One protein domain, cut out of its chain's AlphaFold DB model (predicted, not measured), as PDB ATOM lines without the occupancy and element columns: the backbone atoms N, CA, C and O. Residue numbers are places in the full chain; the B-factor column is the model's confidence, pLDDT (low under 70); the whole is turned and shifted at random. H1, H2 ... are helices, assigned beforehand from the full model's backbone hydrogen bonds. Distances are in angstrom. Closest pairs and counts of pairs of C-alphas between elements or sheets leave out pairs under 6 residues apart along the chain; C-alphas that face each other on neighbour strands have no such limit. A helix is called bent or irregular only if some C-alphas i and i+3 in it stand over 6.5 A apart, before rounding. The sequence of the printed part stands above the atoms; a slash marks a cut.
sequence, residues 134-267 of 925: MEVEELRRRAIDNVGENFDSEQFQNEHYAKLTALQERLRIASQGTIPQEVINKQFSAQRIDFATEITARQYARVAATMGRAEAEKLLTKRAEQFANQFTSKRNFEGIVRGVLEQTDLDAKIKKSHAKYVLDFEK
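AT A GLANCE: This is residues 134 to 267 of the 925 residues of an uncharacterized protein of Halobacteriovorax sp (UniProt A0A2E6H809). One long helix, H3, is the spine of a rod; H1 and H2 pack along its earlier residues as an up-and-down bundle with it, while H4 folds back along its later residues and H5 crosses it steeply. H6 runs beside the last part of H3 and on past it, and its residues 262 to 266, with Lys 267, stick out at one end of the rod. The printed part has 134 residues with six named helices, H1 to H6 in chain order, and no named strand; the class is all helix. The whole is loose, with a radius of gyration of the C-alphas of 17.5 A and spans of 68 by 29 by 24 A.

HOW THE PARTS SIT: H1, residues 134 to 150, and H2, residues 154 to 174, form a helical hairpin and touch at a shallow tilt of 6 degrees, opposite ways; their closest C-alphas, of Asn 150 and Phe 156, are 6.7 A apart. The hub is H3, residues 181 to 211. With its residues 181 to 192 alone it touches H2, opposite ways at 12 degrees, closest at C-alphas Gln 168 and Phe 188, 6.6 A. With residues 191 to 202 alone it touches H1, the same way at 12 degrees, closest at C-alphas Val 147 and Ile 199, 6.5 A. H4, residues 213 to 227, makes a helical hairpin with H3, touching its residues 200 to 208 alone at a shallow tilt of 17 degrees; the closest C-alphas, of Tyr 204 and Ala 216, are 5.1 A apart. H5, residues 234 to 247, touches H3 at a steep tilt of 66 degrees, with C-alphas Thr 197 and Val 241 closest at 5.4 A. H6, residues 250 to 266, touches H3 the same way at a shallow tilt of 7 degrees, with C-alphas Ala 209 and Ile 254 closest at 5.2 A. H1 and H4, for instance, are apart. Every O i to N i+4 pair is within hydrogen-bond range in H2, H3, H4, H5 and H6; in H1 it is 11 of 13.

IN THESE COORDINATES: H1 begins at C-alpha 134, (122.055, 118.182, 174.546), and measures 23.2 A; it has a kink of 32 degrees near residue 144 and is only just irregular, with C-alphas 145 and 148 6.51 A apart. H2 measures 30.0 A, H3 43.0 A, H4 20.5 A and H5 20.2 A. H6, 24.7 A, ends at C-alpha 266, (163.125, 145.642, 155.001).

THE WHOLE: The C-alphas farthest apart, of Gln 176 and Lys 267, are 67.9 A apart. The printed part has no cut and no long link. Mean pLDDT of the printed part is 72.6; 53 residues are under 70, among them residues 227 to 264.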
ATOM      1  N   MET A 134     120.741 118.158 173.898       78.38
ATOM      2  CA  MET A 134     122.055 118.182 174.546       78.38
ATOM      3  C   MET A 134     123.146 117.599 173.639       78.38
ATOM      4  O   MET A 134     124.185 118.235 173.474       78.38
ATOM      5  N   GLU A 135     122.908 116.452 172.987       83.38
ATOM      6  CA  GLU A 135     123.855 115.871 172.013       83.38
ATOM      7  C   GLU A 135     124.147 116.842 170.851       83.38
ATOM      8  O   GLU A 135     125.279 116.957 170.377       83.38
ATOM      9  N   VAL A 136     123.123 117.565 170.392       80.94
ATOM     10  CA  VAL A 136     123.223 118.588 169.347       80.94
ATOM     11  C   VAL A 136     124.090 119.773 169.795       80.94
ATOM     12  O   VAL A 136     124.946 120.231 169.034       80.94
ATOM     13  N   GLU A 137     123.907 120.272 171.019       80.12
ATOM     14  CA  GLU A 137     124.765 121.324 171.574       80.12
ATOM     15  C   GLU A 137     126.207 120.859 171.778       80.12
ATOM     16  O   GLU A 137     127.144 121.594 171.462       80.12
ATOM     17  N   GLU A 138     126.404 119.640 172.272       83.06
ATOM     18  CA  GLU A 138     127.730 119.064 172.474       83.06
ATOM     19  C   GLU A 138     128.475 118.907 171.143       83.06
ATOM     20  O   GLU A 138     129.655 119.262 171.045       83.06
ATOM     21  N   LEU A 139     127.779 118.451 170.094       81.00
ATOM     22  CA  LEU A 139     128.324 118.381 168.740       81.00
ATOM     23  C   LEU A 139     128.724 119.769 168.230       81.00
ATOM     24  O   LEU A 139     129.800 119.899 167.648       81.00
ATOM     25  N   ARG A 140     127.901 120.800 168.466       77.81
ATOM     26  CA  ARG A 140     128.221 122.188 168.098       77.81
ATOM     27  C   ARG A 140     129.485 122.674 168.810       77.81
ATOM     28  O   ARG A 140     130.387 123.164 168.139       77.81
ATOM     29  N   ARG A 141     129.563 122.525 170.138       76.19
ATOM     30  CA  ARG A 141     130.714 122.983 170.942       76.19
ATOM     31  C   ARG A 141     132.005 122.302 170.493       76.19
ATOM     32  O   ARG A 141     132.931 122.975 170.059       76.19
ATOM     33  N   ARG A 142     132.017 120.964 170.460       77.50
ATOM     34  CA  ARG A 142     133.194 120.186 170.035       77.50
ATOM     35  C   ARG A 142     133.613 120.480 168.603       77.50
ATOM     36  O   ARG A 142     134.798 120.430 168.294       77.50
ATOM     37  N   ALA A 143     132.660 120.709 167.704       68.56
ATOM     38  CA  ALA A 143     132.987 121.018 166.324       68.56
ATOM     39  C   ALA A 143     133.665 122.384 166.217       68.56
ATOM     40  O   ALA A 143     134.724 122.453 165.612       68.56
ATOM     41  N   ILE A 144     133.121 123.428 166.849       68.44
ATOM     42  CA  ILE A 144     133.703 124.779 166.822       68.44
ATOM     43  C   ILE A 144     135.115 124.788 167.424       68.44
ATOM     44  O   ILE A 144     136.021 125.360 166.820       68.44
ATOM     45  N   ASP A 145     135.336 124.082 168.534       71.56
ATOM     46  CA  ASP A 145     136.662 123.991 169.160       71.56
ATOM     47  C   ASP A 145     137.690 123.312 168.233       71.56
ATOM     48  O   ASP A 145     138.822 123.771 168.092       71.56
ATOM     49  N   ASN A 146     137.276 122.258 167.521       73.25
ATOM     50  CA  ASN A 146     138.149 121.495 166.622       73.25
ATOM     51  C   ASN A 146     138.299 122.109 165.219       73.25
ATOM     52  O   ASN A 146     139.188 121.697 164.465       73.25
ATOM     53  N   VAL A 147     137.459 123.083 164.847       75.44
ATOM     54  CA  VAL A 147     137.534 123.771 163.546       75.44
ATOM     55  C   VAL A 147     138.878 124.483 163.390       75.44
ATOM     56  O   VAL A 147     139.404 124.534 162.282       75.44
ATOM     57  N   GLY A 148     139.499 124.954 164.474       72.38
ATOM     58  CA  GLY A 148     140.810 125.604 164.403       72.38
ATOM     59  C   GLY A 148     141.923 124.749 163.798       72.38
ATOM     60  O   GLY A 148     142.734 125.276 163.042       72.38
ATOM     61  N   GLU A 149     141.928 123.449 164.075       73.88
ATOM     62  CA  GLU A 149     142.966 122.524 163.604       73.88
ATOM     63  C   GLU A 149     142.560 121.785 162.321       73.88
ATOM     64  O   GLU A 149     143.417 121.317 161.576       73.88
ATOM     65  N   ASN A 150     141.255 121.706 162.034       78.62
ATOM     66  CA  ASN A 150     140.703 120.821 161.001       78.62
ATOM     67  C   ASN A 150     139.890 121.539 159.912       78.62
ATOM     68  O   ASN A 150     139.218 120.875 159.123       78.62
ATOM     69  N   PHE A 151     139.928 122.873 159.829       78.75
ATOM     70  CA  PHE A 151     139.107 123.633 158.871       78.75
ATOM     71  C   PHE A 151     139.352 123.267 157.395       78.75
ATOM     72  O   PHE A 151     138.450 123.435 156.577       78.75
ATOM     73  N   ASP A 152     140.518 122.725 157.039       77.56
ATOM     74  CA  ASP A 152     140.823 122.273 155.671       77.56
ATOM     75  C   ASP A 152     140.485 120.798 155.404       77.56
ATOM     76  O   ASP A 152     140.581 120.334 154.269       77.56
ATOM     77  N   SER A 153     140.063 120.047 156.425       83.88
ATOM     78  CA  SER A 153     139.715 118.634 156.285       83.88
ATOM     79  C   SER A 153     138.287 118.466 155.761       83.88
ATOM     80  O   SER A 153     137.309 118.700 156.475       83.88
ATOM     81  N   GLU A 154     138.148 118.003 154.515       82.75
ATOM     82  CA  GLU A 154     136.843 117.630 153.948       82.75
ATOM     83  C   GLU A 154     136.196 116.473 154.718       82.75
ATOM     84  O   GLU A 154     134.979 116.450 154.897       82.75
ATOM     85  N   GLN A 155     137.000 115.533 155.224       83.06
ATOM     86  CA  GLN A 155     136.505 114.423 156.036       83.06
ATOM     87  C   GLN A 155     135.841 114.936 157.319       83.06
ATOM     88  O   GLN A 155     134.717 114.542 157.621       83.06
ATOM     89  N   PHE A 156     136.487 115.863 158.029       84.06
ATOM     90  CA  PHE A 156     135.933 116.473 159.240       84.06
ATOM     91  C   PHE A 156     134.609 117.201 158.959       84.06
ATOM     92  O   PHE A 156     133.633 117.033 159.695       84.06
ATOM     93  N   GLN A 157     134.544 117.955 157.855       84.00
ATOM     94  CA  GLN A 157     133.322 118.638 157.419       84.00
ATOM     95  C   GLN A 157     132.187 117.646 157.132       84.00
ATOM     96  O   GLN A 157     131.074 117.801 157.643       84.00
ATOM     97  N   ASN A 158     132.472 116.596 156.362       84.81
ATOM     98  CA  ASN A 158     131.490 115.584 155.983       84.81
ATOM     99  C   ASN A 158     130.991 114.779 157.192       84.81
ATOM    100  O   ASN A 158     129.787 114.552 157.321       84.81
ATOM    101  N   GLU A 159     131.882 114.398 158.110       85.44
ATOM    102  CA  GLU A 159     131.517 113.713 159.354       85.44
ATOM    103  C   GLU A 159     130.606 114.573 160.235       85.44
ATOM    104  O   GLU A 159     129.628 114.067 160.796       85.44
ATOM    105  N   HIS A 160     130.879 115.876 160.338       86.94
ATOM    106  CA  HIS A 160     130.033 116.798 161.092       86.94
ATOM    107  C   HIS A 160     128.630 116.913 160.478       86.94
ATOM    108  O   HIS A 160     127.627 116.755 161.182       86.94
ATOM    109  N   TYR A 161     128.531 117.103 159.158       85.75
ATOM    110  CA  TYR A 161     127.237 117.181 158.471       85.75
ATOM    111  C   TYR A 161     126.443 115.871 158.531       85.75
ATOM    112  O   TYR A 161     125.214 115.904 158.678       85.75
ATOM    113  N   ALA A 162     127.117 114.719 158.470       85.94
ATOM    114  CA  ALA A 162     126.485 113.414 158.643       85.94
ATOM    115  C   ALA A 162     125.888 113.263 160.051       85.94
ATOM    116  O   ALA A 162     124.722 112.882 160.184       85.94
ATOM    117  N   LYS A 163     126.633 113.645 161.098       90.50
ATOM    118  CA  LYS A 163     126.155 113.623 162.493       90.50
ATOM    119  C   LYS A 163     124.969 114.564 162.711       90.50
ATOM    120  O   LYS A 163     123.975 114.142 163.297       90.50
ATOM    121  N   LEU A 164     125.016 115.788 162.176       87.56
ATOM    122  CA  LEU A 164     123.878 116.717 162.234       87.56
ATOM    123  C   LEU A 164     122.632 116.142 161.551       87.56
ATOM    124  O   LEU A 164     121.528 116.274 162.066       87.56
ATOM    125  N   THR A 165     122.793 115.468 160.412       89.31
ATOM    126  CA  THR A 165     121.667 114.855 159.688       89.31
ATOM    127  C   THR A 165     121.078 113.665 160.449       89.31
ATOM    128  O   THR A 165     119.857 113.539 160.538       89.31
ATOM    129  N   ALA A 166     121.921 112.834 161.067       88.94
ATOM    130  CA  ALA A 166     121.467 111.741 161.924       88.94
ATOM    131  C   ALA A 166     120.710 112.253 163.164       88.94
ATOM    132  O   ALA A 166     119.666 111.705 163.521       88.94
ATOM    133  N   LEU A 167     121.192 113.329 163.797       89.75
ATOM    134  CA  LEU A 167     120.524 113.963 164.939       89.75
ATOM    135  C   LEU A 167     119.203 114.634 164.545       89.75
ATOM    136  O   LEU A 167     118.228 114.528 165.287       89.75
ATOM    137  N   GLN A 168     119.139 115.257 163.365       89.38
ATOM    138  CA  GLN A 168     117.906 115.832 162.819       89.38
ATOM    139  C   GLN A 168     116.812 114.768 162.688       89.38
ATOM    140  O   GLN A 168     115.673 114.985 163.110       89.38
ATOM    141  N   GLU A 169     117.161 113.601 162.147       88.06
ATOM    142  CA  GLU A 169     116.224 112.492 161.983       88.06
ATOM    143  C   GLU A 169     115.827 111.866 163.328       88.06
ATOM    144  O   GLU A 169     114.644 111.616 163.570       88.06
ATOM    145  N   ARG A 170     116.783 111.698 164.254       85.56
ATOM    146  CA  ARG A 170     116.496 111.239 165.623       85.56
ATOM    147  C   ARG A 170     115.542 112.184 166.348       85.56
ATOM    148  O   ARG A 170     114.588 111.703 166.952       85.56
ATOM    149  N   LEU A 171     115.736 113.503 166.254       83.25
ATOM    150  CA  LEU A 171     114.845 114.488 166.879       83.25
ATOM    151  C   LEU A 171     113.446 114.455 166.252       83.25
ATOM    152  O   LEU A 171     112.435 114.520 166.957       83.25
ATOM    153  N   ARG A 172     113.374 114.303 164.925       84.56
ATOM    154  CA  ARG A 172     112.107 114.156 164.199       84.56
ATOM    155  C   ARG A 172     111.309 112.959 164.710       84.56
ATOM    156  O   ARG A 172     110.118 113.104 164.978       84.56
ATOM    157  N   ILE A 173     111.959 111.809 164.885       78.56
ATOM    158  CA  ILE A 173     111.331 110.583 165.398       78.56
ATOM    159  C   ILE A 173     110.964 110.735 166.882       78.56
ATOM    160  O   ILE A 173     109.821 110.470 167.254       78.56
ATOM    161  N   ALA A 174     111.895 111.203 167.718       71.88
ATOM    162  CA  ALA A 174     111.718 111.313 169.169       71.88
ATOM    163  C   ALA A 174     110.623 112.308 169.568       71.88
ATOM    164  O   ALA A 174     109.861 112.035 170.491       71.88
ATOM    165  N   SER A 175     110.484 113.420 168.838       72.56
ATOM    166  CA  SER A 175     109.412 114.393 169.080       72.56
ATOM    167  C   SER A 175     108.016 113.826 168.795       72.56
ATOM    168  O   SER A 175     107.014 114.383 169.236       72.56
ATOM    169  N   GLN A 176     107.905 112.752 168.001       68.69
ATOM    170  CA  GLN A 176     106.625 112.197 167.545       68.69
ATOM    171  C   GLN A 176     105.677 113.269 166.954       68.69
ATOM    172  O   GLN A 176     104.451 113.127 167.003       68.69
ATOM    173  N   GLY A 177     106.222 114.383 166.444       66.38
ATOM    174  CA  GLY A 177     105.482 115.544 165.936       66.38
ATOM    175  C   GLY A 177     105.075 116.606 166.970       66.38
ATOM    176  O   GLY A 177     104.187 117.400 166.663       66.38
ATOM    177  N   THR A 178     105.634 116.615 168.192       64.56
ATOM    178  CA  THR A 178     105.373 117.678 169.193       64.56
ATOM    179  C   THR A 178     106.044 118.960 168.740       64.56
ATOM    180  O   THR A 178     105.483 120.043 168.876       64.56
ATOM    181  N   ILE A 179     107.207 118.807 168.113       66.31
ATOM    182  CA  ILE A 179     107.938 119.857 167.429       66.31
ATOM    183  C   ILE A 179     107.620 119.748 165.928       66.31
ATOM    184  O   ILE A 179     107.807 118.677 165.339       66.31
ATOM    185  N   PRO A 180     107.143 120.825 165.278       73.69
ATOM    186  CA  PRO A 180     106.921 120.826 163.837       73.69
ATOM    187  C   PRO A 180     108.213 120.534 163.063       73.69
ATOM    188  O   PRO A 180     109.276 121.064 163.386       73.69
ATOM    189  N   GLN A 181     108.117 119.746 161.988       75.12
ATOM    190  CA  GLN A 181     109.276 119.391 161.157       75.12
ATOM    191  C   GLN A 181     109.980 120.627 160.574       75.12
ATOM    192  O   GLN A 181     111.200 120.638 160.452       75.12
ATOM    193  N   GLU A 182     109.232 121.687 160.265       72.75
ATOM    194  CA  GLU A 182     109.788 122.964 159.805       72.75
ATOM    195  C   GLU A 182     110.708 123.608 160.849       72.75
ATOM    196  O   GLU A 182     111.781 124.098 160.504       72.75
ATOM    197  N   VAL A 183     110.330 123.548 162.131       69.62
ATOM    198  CA  VAL A 183     111.131 124.080 163.244       69.62
ATOM    199  C   VAL A 183     112.410 123.262 163.414       69.62
ATOM    200  O   VAL A 183     113.490 123.842 163.508       69.62
ATOM    201  N   ILE A 184     112.309 121.929 163.359       70.44
ATOM    202  CA  ILE A 184     113.473 121.028 163.400       70.44
ATOM    203  C   ILE A 184     114.415 121.334 162.229       70.44
ATOM    204  O   ILE A 184     115.606 121.563 162.425       70.44
ATOM    205  N   ASN A 185     113.892 121.405 161.004       78.06
ATOM    206  CA  ASN A 185     114.694 121.697 159.818       78.06
ATOM    207  C   ASN A 185     115.406 123.050 159.935       78.06
ATOM    208  O   ASN A 185     116.585 123.136 159.599       78.06
ATOM    209  N   LYS A 186     114.717 124.076 160.451       72.81
ATOM    210  CA  LYS A 186     115.276 125.418 160.651       72.81
ATOM    211  C   LYS A 186     116.395 125.433 161.696       72.81
ATOM    212  O   LYS A 186     117.420 126.082 161.488       72.81
ATOM    213  N   GLN A 187     116.223 124.707 162.801       77.75
ATOM    214  CA  GLN A 187     117.247 124.575 163.840       77.75
ATOM    215  C   GLN A 187     118.527 123.944 163.275       77.75
ATOM    216  O   GLN A 187     119.614 124.499 163.426       77.75
ATOM    217  N   PHE A 188     118.404 122.817 162.572       82.88
ATOM    218  CA  PHE A 188     119.564 122.128 162.004       82.88
ATOM    219  C   PHE A 188     120.175 122.876 160.816       82.88
ATOM    220  O   PHE A 188     121.392 122.839 160.643       82.88
ATOM    221  N   SER A 189     119.383 123.606 160.021       77.81
ATOM    222  CA  SER A 189     119.942 124.484 158.988       77.81
ATOM    223  C   SER A 189     120.772 125.610 159.598       77.81
ATOM    224  O   SER A 189     121.865 125.859 159.109       77.81
ATOM    225  N   ALA A 190     120.309 126.237 160.686       77.06
ATOM    226  CA  ALA A 190     121.068 127.285 161.368       77.06
ATOM    227  C   ALA A 190     122.419 126.765 161.888       77.06
ATOM    228  O   ALA A 190     123.438 127.418 161.713       77.06
ATOM    229  N   GLN A 191     122.466 125.546 162.428       78.81
ATOM    230  CA  GLN A 191     123.729 124.960 162.890       78.81
ATOM    231  C   GLN A 191     124.698 124.609 161.760       78.81
ATOM    232  O   GLN A 191     125.901 124.825 161.898       78.81
ATOM    233  N   ARG A 192     124.191 124.092 160.633       82.44
ATOM    234  CA  ARG A 192     125.020 123.861 159.436       82.44
ATOM    235  C   ARG A 192     125.608 125.172 158.917       82.44
ATOM    236  O   ARG A 192     126.762 125.194 158.508       82.44
ATOM    237  N   ILE A 193     124.814 126.238 158.961       77.44
ATOM    238  CA  ILE A 193     125.202 127.598 158.589       77.44
ATOM    239  C   ILE A 193     126.306 128.121 159.509       77.44
ATOM    240  O   ILE A 193     127.358 128.497 158.999       77.44
ATOM    241  N   ASP A 194     126.110 128.072 160.828       77.81
ATOM    242  CA  ASP A 194     127.099 128.529 161.811       77.81
ATOM    243  C   ASP A 194     128.451 127.826 161.583       77.81
ATOM    244  O   ASP A 194     129.486 128.476 161.421       77.81
ATOM    245  N   PHE A 195     128.439 126.495 161.459       83.19
ATOM    246  CA  PHE A 195     129.643 125.702 161.199       83.19
ATOM    247  C   PHE A 195     130.307 126.042 159.854       83.19
ATOM    248  O   PHE A 195     131.526 126.211 159.784       83.19
ATOM    249  N   ALA A 196     129.517 126.189 158.785       80.44
ATOM    250  CA  ALA A 196     130.023 126.561 157.466       80.44
ATOM    251  C   ALA A 196     130.667 127.954 157.458       80.44
ATOM    252  O   ALA A 196     131.695 128.149 156.803       80.44
ATOM    253  N   THR A 197     130.085 128.915 158.181       80.56
ATOM    254  CA  THR A 197     130.622 130.278 158.278       80.56
ATOM    255  C   THR A 197     131.945 130.316 159.033       80.56
ATOM    256  O   THR A 197     132.889 130.926 158.538       80.56
ATOM    257  N   GLU A 198     132.063 129.584 160.145       82.81
ATOM    258  CA  GLU A 198     133.297 129.493 160.934       82.81
ATOM    259  C   GLU A 198     134.439 128.852 160.129       82.81
ATOM    260  O   GLU A 198     135.547 129.388 160.058       82.81
ATOM    261  N   ILE A 199     134.168 127.740 159.436       84.31
ATOM    262  CA  ILE A 199     135.161 127.102 158.558       84.31
ATOM    263  C   ILE A 199     135.572 128.035 157.426       84.31
ATOM    264  O   ILE A 199     136.762 128.176 157.143       84.31
ATOM    265  N   THR A 200     134.603 128.682 156.778       83.00
ATOM    266  CA  THR A 200     134.887 129.580 155.654       83.00
ATOM    267  C   THR A 200     135.697 130.790 156.108       83.00
ATOM    268  O   THR A 200     136.615 131.185 155.395       83.00
ATOM    269  N   ALA A 201     135.436 131.338 157.299       80.38
ATOM    270  CA  ALA A 201     136.223 132.425 157.881       80.38
ATOM    271  C   ALA A 201     137.680 132.002 158.122       80.38
ATOM    272  O   ALA A 201     138.605 132.727 157.760       80.38
ATOM    273  N   ARG A 202     137.920 130.797 158.651       82.19
ATOM    274  CA  ARG A 202     139.289 130.293 158.861       82.19
ATOM    275  C   ARG A 202     140.018 129.976 157.562       82.19
ATOM    276  O   ARG A 202     141.179 130.361 157.414       82.19
ATOM    277  N   GLN A 203     139.332 129.358 156.598       82.31
ATOM    278  CA  GLN A 203     139.864 129.150 155.247       82.31
ATOM    279  C   GLN A 203     140.207 130.494 154.590       82.31
ATOM    280  O   GLN A 203     141.297 130.648 154.045       82.31
ATOM    281  N   TYR A 204     139.323 131.490 154.704       82.44
ATOM    282  CA  TYR A 204     139.556 132.845 154.205       82.44
ATOM    283  C   TYR A 204     140.781 133.476 154.860       82.44
ATOM    284  O   TYR A 204     141.651 133.965 154.150       82.44
ATOM    285  N   ALA A 205     140.892 133.432 156.188       74.88
ATOM    286  CA  ALA A 205     142.010 134.036 156.903       74.88
ATOM    287  C   ALA A 205     143.352 133.393 156.539       74.88
ATOM    288  O   ALA A 205     144.339 134.100 156.330       74.88
ATOM    289  N   ARG A 206     143.381 132.062 156.387       79.19
ATOM    290  CA  ARG A 206     144.563 131.343 155.897       79.19
ATOM    291  C   ARG A 206     144.917 131.787 154.480       79.19
ATOM    292  O   ARG A 206     146.044 132.217 154.259       79.19
ATOM    293  N   VAL A 207     143.972 131.711 153.539       75.12
ATOM    294  CA  VAL A 207     144.207 132.071 152.131       75.12
ATOM    295  C   VAL A 207     144.609 133.540 152.006       75.12
ATOM    296  O   VAL A 207     145.542 133.844 151.274       75.12
ATOM    297  N   ALA A 208     143.996 134.442 152.770       70.69
ATOM    298  CA  ALA A 208     144.361 135.853 152.796       70.69
ATOM    299  C   ALA A 208     145.798 136.058 153.288       70.69
ATOM    300  O   ALA A 208     146.526 136.850 152.698       70.69
ATOM    301  N   ALA A 209     146.223 135.319 154.318       64.38
ATOM    302  CA  ALA A 209     147.575 135.397 154.862       64.38
ATOM    303  C   ALA A 209     148.647 134.740 153.971       64.38
ATOM    304  O   ALA A 209     149.801 135.157 154.034       64.38
ATOM    305  N   THR A 210     148.300 133.713 153.181       63.56
ATOM    306  CA  THR A 210     149.273 132.934 152.385       63.56
ATOM    307  C   THR A 210     149.263 133.234 150.887       63.56
ATOM    308  O   THR A 210     150.303 133.140 150.248       63.56
ATOM    309  N   MET A 211     148.096 133.529 150.315       62.09
ATOM    310  CA  MET A 211     147.866 133.720 148.871       62.09
ATOM    311  C   MET A 211     147.289 135.106 148.538       62.09
ATOM    312  O   MET A 211     147.107 135.429 147.367       62.09
ATOM    313  N   GLY A 212     146.988 135.920 149.551       57.84
ATOM    314  CA  GLY A 212     146.490 137.278 149.386       57.84
ATOM    315  C   GLY A 212     144.964 137.396 149.332       57.84
ATOM    316  O   GLY A 212     144.207 136.435 149.163       57.84
ATOM    317  N   ARG A 213     144.490 138.638 149.484       67.81
ATOM    318  CA  ARG A 213     143.059 138.963 149.617       67.81
ATOM    319  C   ARG A 213     142.238 138.601 148.378       67.81
ATOM    320  O   ARG A 213     141.102 138.173 148.519       67.81
ATOM    321  N   ALA A 214     142.790 138.760 147.174       63.53
ATOM    322  CA  ALA A 214     142.055 138.490 145.939       63.53
ATOM    323  C   ALA A 214     141.646 137.011 145.818       63.53
ATOM    324  O   ALA A 214     140.501 136.714 145.480       63.53
ATOM    325  N   GLU A 215     142.547 136.085 146.152       69.38
ATOM    326  CA  GLU A 215     142.246 134.648 146.178       69.38
ATOM    327  C   GLU A 215     141.310 134.279 147.336       69.38
ATOM    328  O   GLU A 215     140.411 133.452 147.171       69.38
ATOM    329  N   ALA A 216     141.433 134.955 148.481       72.94
ATOM    330  CA  ALA A 216     140.511 134.782 149.601       72.94
ATOM    331  C   ALA A 216     139.076 135.228 149.251       72.94
ATOM    332  O   ALA A 216     138.116 134.522 149.553       72.94
ATOM    333  N   GLU A 217     138.902 136.351 148.547       75.56
ATOM    334  CA  GLU A 217     137.588 136.819 148.072       75.56
ATOM    335  C   GLU A 217     137.008 135.900 146.983       75.56
ATOM    336  O   GLU A 217     135.796 135.671 146.959       75.56
ATOM    337  N   LYS A 218     137.845 135.306 146.116       77.56
ATOM    338  CA  LYS A 218     137.408 134.266 145.164       77.56
ATOM    339  C   LYS A 218     136.907 133.014 145.888       77.56
ATOM    340  O   LYS A 218     135.856 132.486 145.525       77.56
ATOM    341  N   LEU A 219     137.620 132.556 146.922       82.88
ATOM    342  CA  LEU A 219     137.184 131.448 147.779       82.88
ATOM    343  C   LEU A 219     135.846 131.778 148.452       82.88
ATOM    344  O   LEU A 219     134.916 130.973 148.384       82.88
ATOM    345  N   LEU A 220     135.737 132.959 149.065       80.00
ATOM    346  CA  LEU A 220     134.527 133.412 149.746       80.00
ATOM    347  C   LEU A 220     133.337 133.464 148.788       80.00
ATOM    348  O   LEU A 220     132.286 132.914 149.093       80.00
ATOM    349  N   THR A 221     133.534 134.038 147.604       76.94
ATOM    350  CA  THR A 221     132.549 134.085 146.518       76.94
ATOM    351  C   THR A 221     132.093 132.681 146.118       76.94
ATOM    352  O   THR A 221     130.891 132.415 146.060       76.94
ATOM    353  N   LYS A 222     133.037 131.758 145.891       81.00
ATOM    354  CA  LYS A 222     132.747 130.367 145.514       81.00
ATOM    355  C   LYS A 222     131.968 129.631 146.609       81.00
ATOM    356  O   LYS A 222     131.027 128.901 146.310       81.00
ATOM    357  N   ARG A 223     132.332 129.824 147.880       78.25
ATOM    358  CA  ARG A 223     131.603 129.265 149.032       78.25
ATOM    359  C   ARG A 223     130.213 129.883 149.152       78.25
ATOM    360  O   ARG A 223     129.240 129.154 149.297       78.25
ATOM    361  N   ALA A 224     130.096 131.197 149.004       72.88
ATOM    362  CA  ALA A 224     128.820 131.894 149.034       72.88
ATOM    363  C   ALA A 224     127.871 131.404 147.929       72.88
ATOM    364  O   ALA A 224     126.676 131.299 148.169       72.88
ATOM    365  N   GLU A 225     128.389 131.036 146.755       73.44
ATOM    366  CA  GLU A 225     127.619 130.411 145.670       73.44
ATOM    367  C   GLU A 225     127.195 128.971 145.993       73.44
ATOM    368  O   GLU A 225     126.045 128.609 145.752       73.44
ATOM    369  N   GLN A 226     128.067 128.169 146.614       70.50
ATOM    370  CA  GLN A 226     127.710 126.827 147.108       70.50
ATOM    371  C   GLN A 226     126.598 126.878 148.167       70.50
ATOM    372  O   GLN A 226     125.745 125.991 148.220       70.50
ATOM    373  N   PHE A 227     126.583 127.934 148.982       65.12
ATOM    374  CA  PHE A 227     125.586 128.162 150.024       65.12
ATOM    375  C   PHE A 227     124.422 129.068 149.579       65.12
ATOM    376  O   PHE A 227     123.453 129.214 150.319       65.12
ATOM    377  N   ALA A 228     124.430 129.614 148.358       53.53
ATOM    378  CA  ALA A 228     123.407 130.553 147.879       53.53
ATOM    379  C   ALA A 228     121.999 129.941 147.808       53.53
ATOM    380  O   ALA A 228     121.010 130.656 147.898       53.53
ATOM    381  N   ASN A 229     121.894 128.615 147.701       52.75
ATOM    382  CA  ASN A 229     120.606 127.919 147.752       52.75
ATOM    383  C   ASN A 229     120.045 127.793 149.185       52.75
ATOM    384  O   ASN A 229     118.870 127.481 149.354       52.75
ATOM    385  N   GLN A 230     120.874 128.007 150.214       54.66
ATOM    386  CA  GLN A 230     120.506 127.922 151.637       54.66
ATOM    387  C   GLN A 230     120.350 129.300 152.298       54.66
ATOM    388  O   GLN A 230     119.604 129.432 153.266       54.66
ATOM    389  N   PHE A 231     121.003 130.334 151.764       48.91
ATOM    390  CA  PHE A 231     120.863 131.719 152.213       48.91
ATOM    391  C   PHE A 231     120.113 132.532 151.165       48.91
ATOM    392  O   PHE A 231     120.467 132.513 149.995       48.91
ATOM    393  N   THR A 232     119.125 133.324 151.582       47.28
ATOM    394  CA  THR A 232     118.321 134.196 150.702       47.28
ATOM    395  C   THR A 232     119.135 135.104 149.769       47.28
ATOM    396  O   THR A 232     118.585 135.577 148.776       47.28
ATOM    397  N   SER A 233     120.416 135.374 150.060       50.72
ATOM    398  CA  SER A 233     121.345 135.988 149.104       50.72
ATOM    399  C   SER A 233     122.821 135.705 149.427       50.72
ATOM    400  O   SER A 233     123.202 135.581 150.593       50.72
ATOM    401  N   LYS A 234     123.667 135.718 148.388       56.03
ATOM    402  CA  LYS A 234     125.144 135.669 148.464       56.03
ATOM    403  C   LYS A 234     125.724 136.726 149.420       56.03
ATOM    404  O   LYS A 234     126.571 136.419 150.254       56.03
ATOM    405  N   ARG A 235     125.182 137.950 149.365       58.12
ATOM    406  CA  ARG A 235     125.598 139.102 150.185       58.12
ATOM    407  C   ARG A 235     125.389 138.874 151.686       58.12
ATOM    408  O   ARG A 235     126.160 139.390 152.490       58.12
ATOM    409  N   ASN A 236     124.380 138.087 152.067       64.69
ATOM    410  CA  ASN A 236     124.129 137.764 153.472       64.69
ATOM    411  C   ASN A 236     125.168 136.783 154.024       64.69
ATOM    412  O   ASN A 236     125.633 136.975 155.141       64.69
ATOM    413  N   PHE A 237     125.568 135.771 153.247       65.12
ATOM    414  CA  PHE A 237     126.610 134.832 153.670       65.12
ATOM    415  C   PHE A 237     127.971 135.527 153.804       65.12
ATOM    416  O   PHE A 237     128.632 135.393 154.829       65.12
ATOM    417  N   GLU A 238     128.353 136.334 152.811       66.81
ATOM    418  CA  GLU A 238     129.591 137.123 152.848       66.81
ATOM    419  C   GLU A 238     129.622 138.090 154.041       66.81
ATOM    420  O   GLU A 238     130.646 138.206 154.710       66.81
ATOM    421  N   GLY A 239     128.496 138.748 154.343       66.38
ATOM    422  CA  GLY A 239     128.368 139.627 155.505       66.38
ATOM    423  C   GLY A 239     128.534 138.894 156.840       66.38
ATOM    424  O   GLY A 239     129.221 139.399 157.723       66.38
ATOM    425  N   ILE A 240     127.968 137.690 156.974       69.75
ATOM    426  CA  ILE A 240     128.116 136.871 158.187       69.75
ATOM    427  C   ILE A 240     129.564 136.399 158.346       69.75
ATOM    428  O   ILE A 240     130.120 136.530 159.431       69.75
ATOM    429  N   VAL A 241     130.208 135.919 157.276       69.19
ATOM    430  CA  VAL A 241     131.623 135.506 157.329       69.19
ATOM    431  C   VAL A 241     132.527 136.680 157.707       69.19
ATOM    432  O   VAL A 241     133.429 136.507 158.522       69.19
ATOM    433  N   ARG A 242     132.268 137.884 157.183       69.25
ATOM    434  CA  ARG A 242     132.994 139.101 157.588       69.25
ATOM    435  C   ARG A 242     132.781 139.443 159.062       69.25
ATOM    436  O   ARG A 242     133.755 139.709 159.753       69.25
ATOM    437  N   GLY A 243     131.553 139.332 159.565       63.41
ATOM    438  CA  GLY A 243     131.278 139.486 160.996       63.41
ATOM    439  C   GLY A 243     132.037 138.471 161.859       63.41
ATOM    440  O   GLY A 243     132.576 138.835 162.899       63.41
ATOM    441  N   VAL A 244     132.153 137.214 161.414       63.34
ATOM    442  CA  VAL A 244     132.951 136.188 162.109       63.34
ATOM    443  C   VAL A 244     134.443 136.530 162.081       63.34
ATOM    444  O   VAL A 244     135.100 136.415 163.112       63.34
ATOM    445  N   LEU A 245     134.991 136.990 160.949       58.81
ATOM    446  CA  LEU A 245     136.397 137.423 160.842       58.81
ATOM    447  C   LEU A 245     136.738 138.553 161.826       58.81
ATOM    448  O   LEU A 245     137.803 138.520 162.446       58.81
ATOM    449  N   GLU A 246     135.817 139.506 161.998       62.00
ATOM    450  CA  GLU A 246     135.929 140.611 162.959       62.00
ATOM    451  C   GLU A 246     135.820 140.121 164.412       62.00
ATOM    452  O   GLU A 246     136.602 140.531 165.267       62.00
ATOM    453  N   GLN A 247     134.892 139.206 164.701       57.69
ATOM    454  CA  GLN A 247     134.652 138.682 166.053       57.69
ATOM    455  C   GLN A 247     135.731 137.705 166.544       57.69
ATOM    456  O   GLN A 247     135.927 137.569 167.750       57.69
ATOM    457  N   THR A 248     136.420 137.009 165.637       52.75
ATOM    458  CA  THR A 248     137.384 135.934 165.960       52.75
ATOM    459  C   THR A 248     138.855 136.362 165.876       52.75
ATOM    460  O   THR A 248     139.749 135.514 165.918       52.75
ATOM    461  N   ASP A 249     139.123 137.669 165.759       59.78
ATOM    462  CA  ASP A 249     140.472 138.261 165.661       59.78
ATOM    463  C   ASP A 249     141.308 137.736 164.469       59.78
ATOM    464  O   ASP A 249     142.531 137.893 164.380       59.78
ATOM    465  N   LEU A 250     140.651 137.091 163.502       53.03
ATOM    466  CA  LEU A 250     141.302 136.561 162.308       53.03
ATOM    467  C   LEU A 250     141.811 137.699 161.414       53.03
ATOM    468  O   LEU A 250     142.892 137.580 160.838       53.03
ATOM    469  N   ASP A 251     141.108 138.832 161.382       58.00
ATOM    470  CA  ASP A 251     141.544 140.040 160.676       58.00
ATOM    471  C   ASP A 251     142.844 140.628 161.241       58.00
ATOM    472  O   ASP A 251     143.722 141.056 160.481       58.00
ATOM    473  N   ALA A 252     143.030 140.608 162.562       56.09
ATOM    474  CA  ALA A 252     144.289 141.031 163.167       56.09
ATOM    475  C   ALA A 252     145.421 140.047 162.855       56.09
ATOM    476  O   ALA A 252     146.548 140.473 162.595       56.09
ATOM    477  N   LYS A 253     145.139 138.738 162.793       57.62
ATOM    478  CA  LYS A 253     146.125 137.721 162.381       57.62
ATOM    479  C   LYS A 253     146.562 137.890 160.924       57.62
ATOM    480  O   LYS A 253     147.760 137.790 160.651       57.62
ATOM    481  N   ILE A 254     145.643 138.222 160.013       57.97
ATOM    482  CA  ILE A 254     145.968 138.579 158.619       57.97
ATOM    483  C   ILE A 254     146.884 139.814 158.597       57.97
ATOM    484  O   ILE A 254     147.946 139.790 157.972       57.97
ATOM    485  N   LYS A 255     146.534 140.874 159.342       61.88
ATOM    486  CA  LYS A 255     147.347 142.104 159.438       61.88
ATOM    487  C   LYS A 255     148.734 141.849 160.037       61.88
ATOM    488  O   LYS A 255     149.719 142.360 159.512       61.88
ATOM    489  N   LYS A 256     148.839 141.021 161.080       60.09
ATOM    490  CA  LYS A 256     150.110 140.637 161.718       60.09
ATOM    491  C   LYS A 256     150.997 139.817 160.779       60.09
ATOM    492  O   LYS A 256     152.208 140.031 160.759       60.09
ATOM    493  N   SER A 257     150.408 138.926 159.975       60.03
ATOM    494  CA  SER A 257     151.124 138.190 158.923       60.03
ATOM    495  C   SER A 257     151.713 139.143 157.881       60.03
ATOM    496  O   SER A 257     152.902 139.072 157.571       60.03
ATOM    497  N   HIS A 258     150.915 140.110 157.412       61.81
ATOM    498  CA  HIS A 258     151.378 141.127 156.467       61.81
ATOM    499  C   HIS A 258     152.459 142.043 157.061       61.81
ATOM    500  O   HIS A 258     153.457 142.308 156.400       61.81
ATOM    501  N   ALA A 259     152.310 142.486 158.312       61.38
ATOM    502  CA  ALA A 259     153.304 143.324 158.985       61.38
ATOM    503  C   ALA A 259     154.648 142.600 159.161       61.38
ATOM    504  O   ALA A 259     155.704 143.180 158.917       61.38
ATOM    505  N   LYS A 260     154.614 141.311 159.525       65.50
ATOM    506  CA  LYS A 260     155.818 140.478 159.596       65.50
ATOM    507  C   LYS A 260     156.490 140.348 158.228       65.50
ATOM    508  O   LYS A 260     157.701 140.498 158.146       65.50
ATOM    509  N   TYR A 261     155.712 140.136 157.166       65.81
ATOM    510  CA  TYR A 261     156.244 140.060 155.804       65.81
ATOM    511  C   TYR A 261     156.952 141.361 155.382       65.81
ATOM    512  O   TYR A 261     158.035 141.304 154.807       65.81
ATOM    513  N   VAL A 262     156.385 142.529 155.709       66.44
ATOM    514  CA  VAL A 262     157.006 143.843 155.444       66.44
ATOM    515  C   VAL A 262     158.309 144.020 156.233       66.44
ATOM    516  O   VAL A 262     159.316 144.428 155.667       66.44
ATOM    517  N   LEU A 263     158.324 143.664 157.521       65.62
ATOM    518  CA  LEU A 263     159.535 143.739 158.349       65.62
ATOM    519  C   LEU A 263     160.638 142.792 157.873       65.62
ATOM    520  O   LEU A 263     161.819 143.127 157.956       65.62
ATOM    521  N   ASP A 264     160.266 141.602 157.412       69.31
ATOM    522  CA  ASP A 264     161.214 140.648 156.850       69.31
ATOM    523  C   ASP A 264     161.757 141.157 155.506       69.31
ATOM    524  O   ASP A 264     162.934 140.952 155.238       69.31
ATOM    525  N   PHE A 265     160.957 141.881 154.712       70.44
ATOM    526  CA  PHE A 265     161.395 142.530 153.470       70.44
ATOM    527  C   PHE A 265     162.436 143.634 153.719       70.44
ATOM    528  O   PHE A 265     163.475 143.646 153.070       70.44
ATOM    529  N   GLU A 266     162.214 144.520 154.693       65.94
ATOM    530  CA  GLU A 266     163.125 145.642 155.001       65.94
ATOM    531  C   GLU A 266     164.500 145.202 155.527       65.94
ATOM    532  O   GLU A 266     165.476 145.941 155.437       65.94
ATOM    533  N   LYS A 267     164.597 143.989 156.080       71.12
ATOM    534  CA  LYS A 267     165.858 143.427 156.591       71.12
ATOM    535  C   LYS A 267     166.722 142.779 155.510       71.12
ATOM    536  O   LYS A 267     167.850 142.386 155.805       71.12
TER     537      LYS A 267